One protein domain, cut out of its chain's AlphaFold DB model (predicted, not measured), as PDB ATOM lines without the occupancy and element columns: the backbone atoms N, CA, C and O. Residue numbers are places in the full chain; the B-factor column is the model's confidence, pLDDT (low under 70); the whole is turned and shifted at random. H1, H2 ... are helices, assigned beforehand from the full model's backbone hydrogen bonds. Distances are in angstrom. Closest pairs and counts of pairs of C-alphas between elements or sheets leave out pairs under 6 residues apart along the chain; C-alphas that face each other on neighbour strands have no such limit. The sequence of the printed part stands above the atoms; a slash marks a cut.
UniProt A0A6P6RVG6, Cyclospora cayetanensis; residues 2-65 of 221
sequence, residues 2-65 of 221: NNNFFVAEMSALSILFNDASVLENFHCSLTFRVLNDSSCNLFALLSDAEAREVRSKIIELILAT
ATOM      1  N   ASN A   2     176.787 123.878 140.014       96.31
ATOM      2  CA  ASN A   2     176.497 124.454 141.339       96.31
ATOM      3  C   ASN A   2     177.503 125.541 141.781       96.31
ATOM      4  O   ASN A   2     178.529 125.745 141.138       96.31
ATOM      5  N   ASN A   3     177.225 126.213 142.907       96.88
ATOM      6  CA  ASN A   3     178.083 127.268 143.471       96.88
ATOM      7  C   ASN A   3     179.546 126.826 143.668       96.88
ATOM      8  O   ASN A   3     180.457 127.554 143.280       96.88
ATOM      9  N   ASN A   4     179.784 125.620 144.200       96.06
ATOM     10  CA  ASN A   4     181.139 125.113 144.459       96.06
ATOM     11  C   ASN A   4     181.975 124.992 143.182       96.06
ATOM     12  O   ASN A   4     183.162 125.308 143.206       96.06
ATOM     13  N   PHE A   5     181.356 124.592 142.068       96.69
ATOM     14  CA  PHE A   5     182.023 124.550 140.770       96.69
ATOM     15  C   PHE A   5     182.532 125.938 140.354       96.69
ATOM     16  O   PHE A   5     183.698 126.096 140.003       96.69
ATOM     17  N   PHE A   6     181.682 126.969 140.443       96.75
ATOM     18  CA  PHE A   6     182.060 128.340 140.074       96.75
ATOM     19  C   PHE A   6     183.171 128.913 140.959       96.75
ATOM     20  O   PHE A   6     184.022 129.646 140.449       96.75
ATOM     21  N   VAL A   7     183.165 128.579 142.254       96.44
ATOM     22  CA  VAL A   7     184.203 128.975 143.218       96.44
ATOM     23  C   VAL A   7     185.527 128.264 142.922       96.44
ATOM     24  O   VAL A   7     186.566 128.916 142.839       96.44
ATOM     25  N   ALA A   8     185.504 126.946 142.697       94.94
ATOM     26  CA  ALA A   8     186.703 126.159 142.398       94.94
ATOM     27  C   ALA A   8     187.416 126.615 141.111       94.94
ATOM     28  O   ALA A   8     188.646 126.563 141.020       94.94
ATOM     29  N   GLU A   9     186.645 127.097 140.138       94.44
ATOM     30  CA  GLU A   9     187.152 127.626 138.872       94.44
ATOM     31  C   GLU A   9     187.539 129.111 138.930       94.44
ATOM     32  O   GLU A   9     187.977 129.658 137.919       94.44
ATOM     33  N   MET A  10     187.393 129.779 140.084       94.94
ATOM     34  CA  MET A  10     187.610 131.230 140.229       94.94
ATOM     35  C   MET A  10     186.915 132.027 139.118       94.94
ATOM     36  O   MET A  10     187.477 132.945 138.513       94.94
ATOM     37  N   SER A  11     185.689 131.618 138.795       96.50
ATOM     38  CA  SER A  11     184.926 132.212 137.708       96.50
ATOM     39  C   SER A  11     184.686 133.708 137.945       96.50
ATOM     40  O   SER A  11     184.643 134.186 139.079       96.50
ATOM     41  N   ALA A  12     184.422 134.459 136.875       97.75
ATOM     42  CA  ALA A  12     184.079 135.877 136.999       97.75
ATOM     43  C   ALA A  12     182.875 136.117 137.934       97.75
ATOM     44  O   ALA A  12     182.847 137.118 138.646       97.75
ATOM     45  N   LEU A  13     181.902 135.194 137.958       97.12
ATOM     46  CA  LEU A  13     180.755 135.273 138.863       97.12
ATOM     47  C   LEU A  13     181.154 135.043 140.322       97.12
ATOM     48  O   LEU A  13     180.677 135.776 141.185       97.12
ATOM     49  N   SER A  14     182.018 134.064 140.607       97.38
ATOM     50  CA  SER A  14     182.441 133.796 141.986       97.38
ATOM     51  C   SER A  14     183.269 134.952 142.545       97.38
ATOM     52  O   SER A  14     183.005 135.400 143.655       97.38
ATOM     53  N   ILE A  15     184.155 135.538 141.728       97.62
ATOM     54  CA  ILE A  15     184.898 136.758 142.075       97.62
ATOM     55  C   ILE A  15     183.936 137.925 142.331       97.62
ATOM     56  O   ILE A  15     184.053 138.610 143.344       97.62
ATOM     57  N   LEU A  16     182.965 138.150 141.438       97.88
ATOM     58  CA  LEU A  16     182.009 139.256 141.556       97.88
ATOM     59  C   LEU A  16     181.162 139.166 142.833       97.88
ATOM     60  O   LEU A  16     180.885 140.187 143.461       97.88
ATOM     61  N   PHE A  17     180.749 137.954 143.206       97.88
ATOM     62  CA  PHE A  17     179.897 137.707 144.370       97.88
ATOM     63  C   PHE A  17     180.662 137.189 145.593       97.88
ATOM     64  O   PHE A  17     180.042 136.751 146.558       97.88
ATOM     65  N   ASN A  18     181.994 137.301 145.586       97.62
ATOM     66  CA  ASN A  18     182.881 136.945 146.699       97.62
ATOM     67  C   ASN A  18     182.588 135.544 147.266       97.62
ATOM     68  O   ASN A  18     182.481 135.365 148.478       97.62
ATOM     69  N   ASP A  19     182.377 134.576 146.370       97.69
ATOM     70  CA  ASP A  19     182.072 133.171 146.670       97.69
ATOM     71  C   ASP A  19     180.802 132.938 147.523       97.69
ATOM     72  O   ASP A  19     180.521 131.819 147.965       97.69
ATOM     73  N   ALA A  20     179.985 133.972 147.745       96.69
ATOM     74  CA  ALA A  20     178.791 133.913 148.576       96.69
ATOM     75  C   ALA A  20     177.527 133.795 147.715       96.69
ATOM     76  O   ALA A  20     177.157 134.745 147.028       96.69
ATOM     77  N   SER A  21     176.851 132.639 147.784       97.31
ATOM     78  CA  SER A  21     175.574 132.380 147.087       97.31
ATOM     79  C   SER A  21     175.636 132.860 145.629       97.31
ATOM     80  O   SER A  21     174.894 133.748 145.203       97.31
ATOM     81  N   VAL A  22     176.664 132.384 144.915       98.44
ATOM     82  CA  VAL A  22     177.138 132.955 143.642       98.44
ATOM     83  C   VAL A  22     176.027 132.955 142.594       98.44
ATOM     84  O   VAL A  22     175.773 133.975 141.948       98.44
ATOM     85  N   LEU A  23     175.349 131.821 142.436       98.38
ATOM     86  CA  LEU A  23     174.260 131.655 141.485       98.38
ATOM     87  C   LEU A  23     173.012 132.411 141.923       98.38
ATOM     88  O   LEU A  23     172.413 133.090 141.096       98.38
ATOM     89  N   GLU A  24     172.662 132.402 143.205       98.56
ATOM     90  CA  GLU A  24     171.478 133.103 143.707       98.56
ATOM     91  C   GLU A  24     171.623 134.630 143.567       98.56
ATOM     92  O   GLU A  24     170.691 135.320 143.140       98.56
ATOM     93  N   ASN A  25     172.819 135.176 143.809       98.44
ATOM     94  CA  ASN A  25     173.129 136.578 143.521       98.44
ATOM     95  C   ASN A  25     173.091 136.883 142.017       98.44
ATOM     96  O   ASN A  25     172.578 137.930 141.596       98.44
ATOM     97  N   PHE A  26     173.587 135.967 141.181       98.50
ATOM     98  CA  PHE A  26     173.466 136.093 139.733       98.50
ATOM     99  C   PHE A  26     171.996 136.090 139.282       98.50
ATOM    100  O   PHE A  26     171.614 136.924 138.456       98.50
ATOM    101  N   HIS A  27     171.157 135.227 139.860       98.50
ATOM    102  CA  HIS A  27     169.715 135.170 139.613       98.50
ATOM    103  C   HIS A  27     169.032 136.480 140.013       98.50
ATOM    104  O   HIS A  27     168.286 137.038 139.210       98.50
ATOM    105  N   CYS A  28     169.357 137.047 141.181       98.31
ATOM    106  CA  CYS A  28     168.884 138.376 141.577       98.31
ATOM    107  C   CYS A  28     169.261 139.438 140.532       98.31
ATOM    108  O   CYS A  28     168.406 140.185 140.050       98.31
ATOM    109  N   SER A  29     170.540 139.495 140.147       97.88
ATOM    110  CA  SER A  29     171.042 140.459 139.161       97.88
ATOM    111  C   SER A  29     170.318 140.337 137.818       97.88
ATOM    112  O   SER A  29     169.910 141.347 137.244       97.88
ATOM    113  N   LEU A  30     170.122 139.112 137.321       97.88
ATOM    114  CA  LEU A  30     169.425 138.857 136.062       97.88
ATOM    115  C   LEU A  30     167.945 139.254 136.137       97.88
ATOM    116  O   LEU A  30     167.481 139.964 135.247       97.88
ATOM    117  N   THR A  31     167.239 138.873 137.205       97.62
ATOM    118  CA  THR A  31     165.826 139.221 137.421       97.62
ATOM    119  C   THR A  31     165.607 140.725 137.313       97.62
ATOM    120  O   THR A  31     164.773 141.183 136.534       97.62
ATOM    121  N   PHE A  32     166.405 141.527 138.020       96.62
ATOM    122  CA  PHE A  32     166.220 142.977 137.984       96.62
ATOM    123  C   PHE A  32     166.786 143.653 136.745       96.62
ATOM    124  O   PHE A  32     166.322 144.732 136.395       96.62
ATOM    125  N   ARG A  33     167.743 143.032 136.054       96.38
ATOM    126  CA  ARG A  33     168.162 143.501 134.732       96.38
ATOM    127  C   ARG A  33     167.018 143.391 133.729       96.38
ATOM    128  O   ARG A  33     166.806 144.332 132.976       96.38
ATOM    129  N   VAL A  34     166.277 142.280 133.757       96.69
ATOM    130  CA  VAL A  34     165.091 142.079 132.910       96.69
ATOM    131  C   VAL A  34     163.979 143.049 133.300       96.69
ATOM    132  O   VAL A  34     163.441 143.729 132.437       96.69
ATOM    133  N   LEU A  35     163.673 143.184 134.593       95.00
ATOM    134  CA  LEU A  35     162.627 144.104 135.065       95.00
ATOM    135  C   LEU A  35     162.957 145.589 134.833       95.00
ATOM    136  O   LEU A  35     162.055 146.420 134.851       95.00
ATOM    137  N   ASN A  36     164.230 145.932 134.618       92.81
ATOM    138  CA  ASN A  36     164.647 147.288 134.256       92.81
ATOM    139  C   ASN A  36     164.354 147.623 132.782       92.81
ATOM    140  O   ASN A  36     164.393 148.793 132.403       92.81
ATOM    141  N   ASP A  37     164.058 146.626 131.945       95.00
ATOM    142  CA  ASP A  37     163.505 146.867 130.616       95.00
ATOM    143  C   ASP A  37     162.056 147.353 130.750       95.00
ATOM    144  O   ASP A  37     161.207 146.682 131.336       95.00
ATOM    145  N   SER A  38     161.754 148.520 130.177       93.00
ATOM    146  CA  SER A  38     160.412 149.114 130.215       93.00
ATOM    147  C   SER A  38     159.303 148.206 129.669       93.00
ATOM    148  O   SER A  38     158.167 148.306 130.124       93.00
ATOM    149  N   SER A  39     159.622 147.305 128.735       95.62
ATOM    150  CA  SER A  39     158.673 146.338 128.170       95.62
ATOM    151  C   SER A  39     158.376 145.157 129.101       95.62
ATOM    152  O   SER A  39     157.377 144.463 128.916       95.62
ATOM    153  N   CYS A  40     159.211 144.942 130.120       94.75
ATOM    154  CA  CYS A  40     159.084 143.867 131.103       94.75
ATOM    155  C   CYS A  40     158.893 144.382 132.538       94.75
ATOM    156  O   CYS A  40     158.837 143.578 133.469       94.75
ATOM    157  N   ASN A  41     158.805 145.699 132.748       93.12
ATOM    158  CA  ASN A  41     158.759 146.287 134.082       93.12
ATOM    159  C   ASN A  41     157.401 146.058 134.768       93.12
ATOM    160  O   ASN A  41     156.477 146.866 134.663       93.12
ATOM    161  N   LEU A  42     157.312 144.976 135.543       92.44
ATOM    162  CA  LEU A  42     156.141 144.645 136.360       92.44
ATOM    163  C   LEU A  42     155.867 145.663 137.482       92.44
ATOM    164  O   LEU A  42     154.781 145.654 138.056       92.44
ATOM    165  N   PHE A  43     156.822 146.540 137.799       94.00
ATOM    166  CA  PHE A  43     156.708 147.539 138.865       94.00
ATOM    167  C   PHE A  43     156.305 148.923 138.353       94.00
ATOM    168  O   PHE A  43     156.253 149.860 139.139       94.00
ATOM    169  N   ALA A  44     155.995 149.071 137.060       92.00
ATOM    170  CA  ALA A  44     155.708 150.370 136.447       92.00
ATOM    171  C   ALA A  44     154.529 151.132 137.089       92.00
ATOM    172  O   ALA A  44     154.451 152.350 136.956       92.00
ATOM    173  N   LEU A  45     153.614 150.423 137.760       94.38
ATOM    174  CA  LEU A  45     152.450 151.002 138.443       94.38
ATOM    175  C   LEU A  45     152.630 151.148 139.961       94.38
ATOM    176  O   LEU A  45     151.724 151.647 140.624       94.38
ATOM    177  N   LEU A  46     153.758 150.695 140.511       96.38
ATOM    178  CA  LEU A  46     154.070 150.834 141.929       96.38
ATOM    179  C   LEU A  46     154.697 152.203 142.198       96.38
ATOM    180  O   LEU A  46     155.411 152.752 141.358       96.38
ATOM    181  N   SER A  47     154.475 152.738 143.396       97.31
ATOM    182  CA  SER A  47     155.290 153.845 143.894       97.31
ATOM    183  C   SER A  47     156.740 153.401 144.114       97.31
ATOM    184  O   SER A  47     157.031 152.218 144.308       97.31
ATOM    185  N   ASP A  48     157.668 154.359 144.166       95.69
ATOM    186  CA  ASP A  48     159.082 154.075 144.444       95.69
ATOM    187  C   ASP A  48     159.294 153.319 145.766       95.69
ATOM    188  O   ASP A  48     160.220 152.512 145.878       95.69
ATOM    189  N   ALA A  49     158.454 153.581 146.773       97.69
ATOM    190  CA  ALA A  49     158.520 152.906 148.065       97.69
ATOM    191  C   ALA A  49     158.111 151.430 147.943       97.69
ATOM    192  O   ALA A  49     158.874 150.552 148.343       97.69
ATOM    193  N   GLU A  50     156.967 151.157 147.312       97.19
ATOM    194  CA  GLU A  50     156.472 149.795 147.077       97.19
ATOM    195  C   GLU A  50     157.427 148.997 146.180       97.19
ATOM    196  O   GLU A  50     157.736 147.843 146.465       97.19
ATOM    197  N   ALA A  51     157.964 149.611 145.120       96.12
ATOM    198  CA  ALA A  51     158.917 148.958 144.228       96.12
ATOM    199  C   ALA A  51     160.210 148.552 144.960       96.12
ATOM    200  O   ALA A  51     160.748 147.468 144.718       96.12
ATOM    201  N   ARG A  52     160.710 149.394 145.877       96.06
ATOM    202  CA  ARG A  52     161.874 149.070 146.723       96.06
ATOM    203  C   ARG A  52     161.568 147.942 147.702       96.06
ATOM    204  O   ARG A  52     162.412 147.065 147.878       96.06
ATOM    205  N   GLU A  53     160.384 147.953 148.303       96.00
ATOM    206  CA  GLU A  53     159.941 146.906 149.222       96.00
ATOM    207  C   GLU A  53     159.822 145.554 148.506       96.00
ATOM    208  O   GLU A  53     160.490 144.592 148.887       96.00
ATOM    209  N   VAL A  54     159.072 145.498 147.400       95.88
ATOM    210  CA  VAL A  54     158.912 144.288 146.577       95.88
ATOM    211  C   VAL A  54     160.265 143.780 146.086       95.88
ATOM    212  O   VAL A  54     160.536 142.579 146.146       95.88
ATOM    213  N   ARG A  55     161.157 144.682 145.656       96.88
ATOM    214  CA  ARG A  55     162.529 144.326 145.289       96.88
ATOM    215  C   ARG A  55     163.266 143.639 146.441       96.88
ATOM    216  O   ARG A  55     163.879 142.605 146.194       96.88
ATOM    217  N   SER A  56     163.222 144.187 147.661       97.19
ATOM    218  CA  SER A  56     163.873 143.574 148.833       97.19
ATOM    219  C   SER A  56     163.355 142.159 149.067       97.19
ATOM    220  O   SER A  56     164.138 141.216 149.149       97.19
ATOM    221  N   LYS A  57     162.029 141.993 149.056       96.69
ATOM    222  CA  LYS A  57     161.366 140.704 149.277       96.69
ATOM    223  C   LYS A  57     161.728 139.665 148.210       96.69
ATOM    224  O   LYS A  57     161.998 138.516 148.545       96.69
ATOM    225  N   ILE A  58     161.799 140.054 146.936       97.69
ATOM    226  CA  ILE A  58     162.238 139.156 145.854       97.69
ATOM    227  C   ILE A  58     163.701 138.735 146.041       97.69
ATOM    228  O   ILE A  58     164.010 137.559 145.872       97.69
ATOM    229  N   ILE A  59     164.595 139.666 146.395       98.25
ATOM    230  CA  ILE A  59     166.012 139.350 146.647       98.25
ATOM    231  C   ILE A  59     166.131 138.340 147.788       98.25
ATOM    232  O   ILE A  59     166.799 137.323 147.633       98.25
ATOM    233  N   GLU A  60     165.459 138.598 148.908       97.69
ATOM    234  CA  GLU A  60     165.459 137.712 150.073       97.69
ATOM    235  C   GLU A  60     164.980 136.296 149.716       97.69
ATOM    236  O   GLU A  60     165.633 135.321 150.083       97.69
ATOM    237  N   LEU A  61     163.894 136.170 148.943       98.38
ATOM    238  CA  LEU A  61     163.362 134.865 148.538       98.38
ATOM    239  C   LEU A  61     164.266 134.117 147.554       98.38
ATOM    240  O   LEU A  61     164.392 132.903 147.674       98.38
ATOM    241  N   ILE A  62     164.903 134.815 146.607       98.50
ATOM    242  CA  ILE A  62     165.872 134.190 145.694       98.50
ATOM    243  C   ILE A  62     167.103 133.724 146.478       98.50
ATOM    244  O   ILE A  62     167.560 132.608 146.289       98.50
ATOM    245  N   LEU A  63     167.640 134.538 147.390       98.19
ATOM    246  CA  LEU A  63     168.789 134.127 148.204       98.19
ATOM    247  C   LEU A  63     168.449 132.955 149.139       98.19
ATOM    248  O   LEU A  63     169.310 132.122 149.420       98.19
ATOM    249  N   ALA A  64     167.195 132.849 149.583       97.56
ATOM    250  CA  ALA A  64     166.724 131.731 150.391       97.56
ATOM    251  C   ALA A  64     166.700 130.382 149.643       97.56
ATOM    252  O   ALA A  64     166.578 129.346 150.299       97.56
ATOM    253  N   THR A  65     166.844 130.342 148.312       98.00
ATOM    254  CA  THR A  65     166.977 129.066 147.582       98.00
ATOM    255  C   THR A  65     168.381 128.462 147.700       98.00
ATOM    256  O   THR A  65     168.575 127.299 147.356       98.00
TER     257      THR A  65
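This is residues 2 to 65 of the 221 residues of a protein of Cyclospora cayetanensis (UniProt A0A6P6RVG6). A small head of two short helices, H1 and H2, sits at the beginning of a splayed helical hairpin of two longer helices, H3 and H4. The hairpin is a narrow V, with H3 and H4 meeting where H3 begins and H4 ends, and the loop of residues 36 to 47 joins the spread ends. The printed part has 64 residues with four named helices, in the order H1, H2, H3, H4, and no named strand; its class is all helix. It is loose, with a radius of gyration of the C-alphas of 13.8 A, and elongated, spanning 42 by 22 by 15 A.

H1, residues 3 to 8, touches H2, residues 12 to 16; their closest C-alphas, those of Val 7 and Ser 14, are 5.3 A apart. H3, residues 22 to 35, is the hub, touching three other helices. With residues 22 to 26 alone it touches H2, the C-alphas of Ser 14 and Val 22 being closest at 5.6 A. With residues 22 to 23 alone it only just touches H1, with 3 pairs of C-alphas within 8 A; the closest, those of Asn 3 and Val 22, are 5.8 A apart. H1 and H3 run opposite ways at a steep tilt of 62 degrees. H4, residues 48 to 63, forms a helical hairpin with H3, opposite ways at a shallow tilt of 31 degrees. Residues 24 to 28 of H3 touch residues 58 to 63 of H4, the closest C-alphas being those of Glu 24 and Leu 63, 5.3 A apart. H4 is apart from H1 and H2. In H1, H2, H3 and H4 every O i to N i+4 pair is within hydrogen-bond range.

H1 begins at C-alpha 3 (178.083, 127.268, 143.471) and measures 8.8 A; H2 measures 6.0 A. H3 runs 20.2 A from C-alpha 22 (177.138, 132.955, 143.642). H4 runs 22.5 A to C-alpha 63 (168.789, 134.127, 148.204).

The C-alphas of Ala 8 and Leu 45, the two farthest apart, are 42.5 A apart. The printed part has no cut. The link from H3 to H4 is long, with 12 residues; the other two are tight. No printed residue is under 70 in pLDDT.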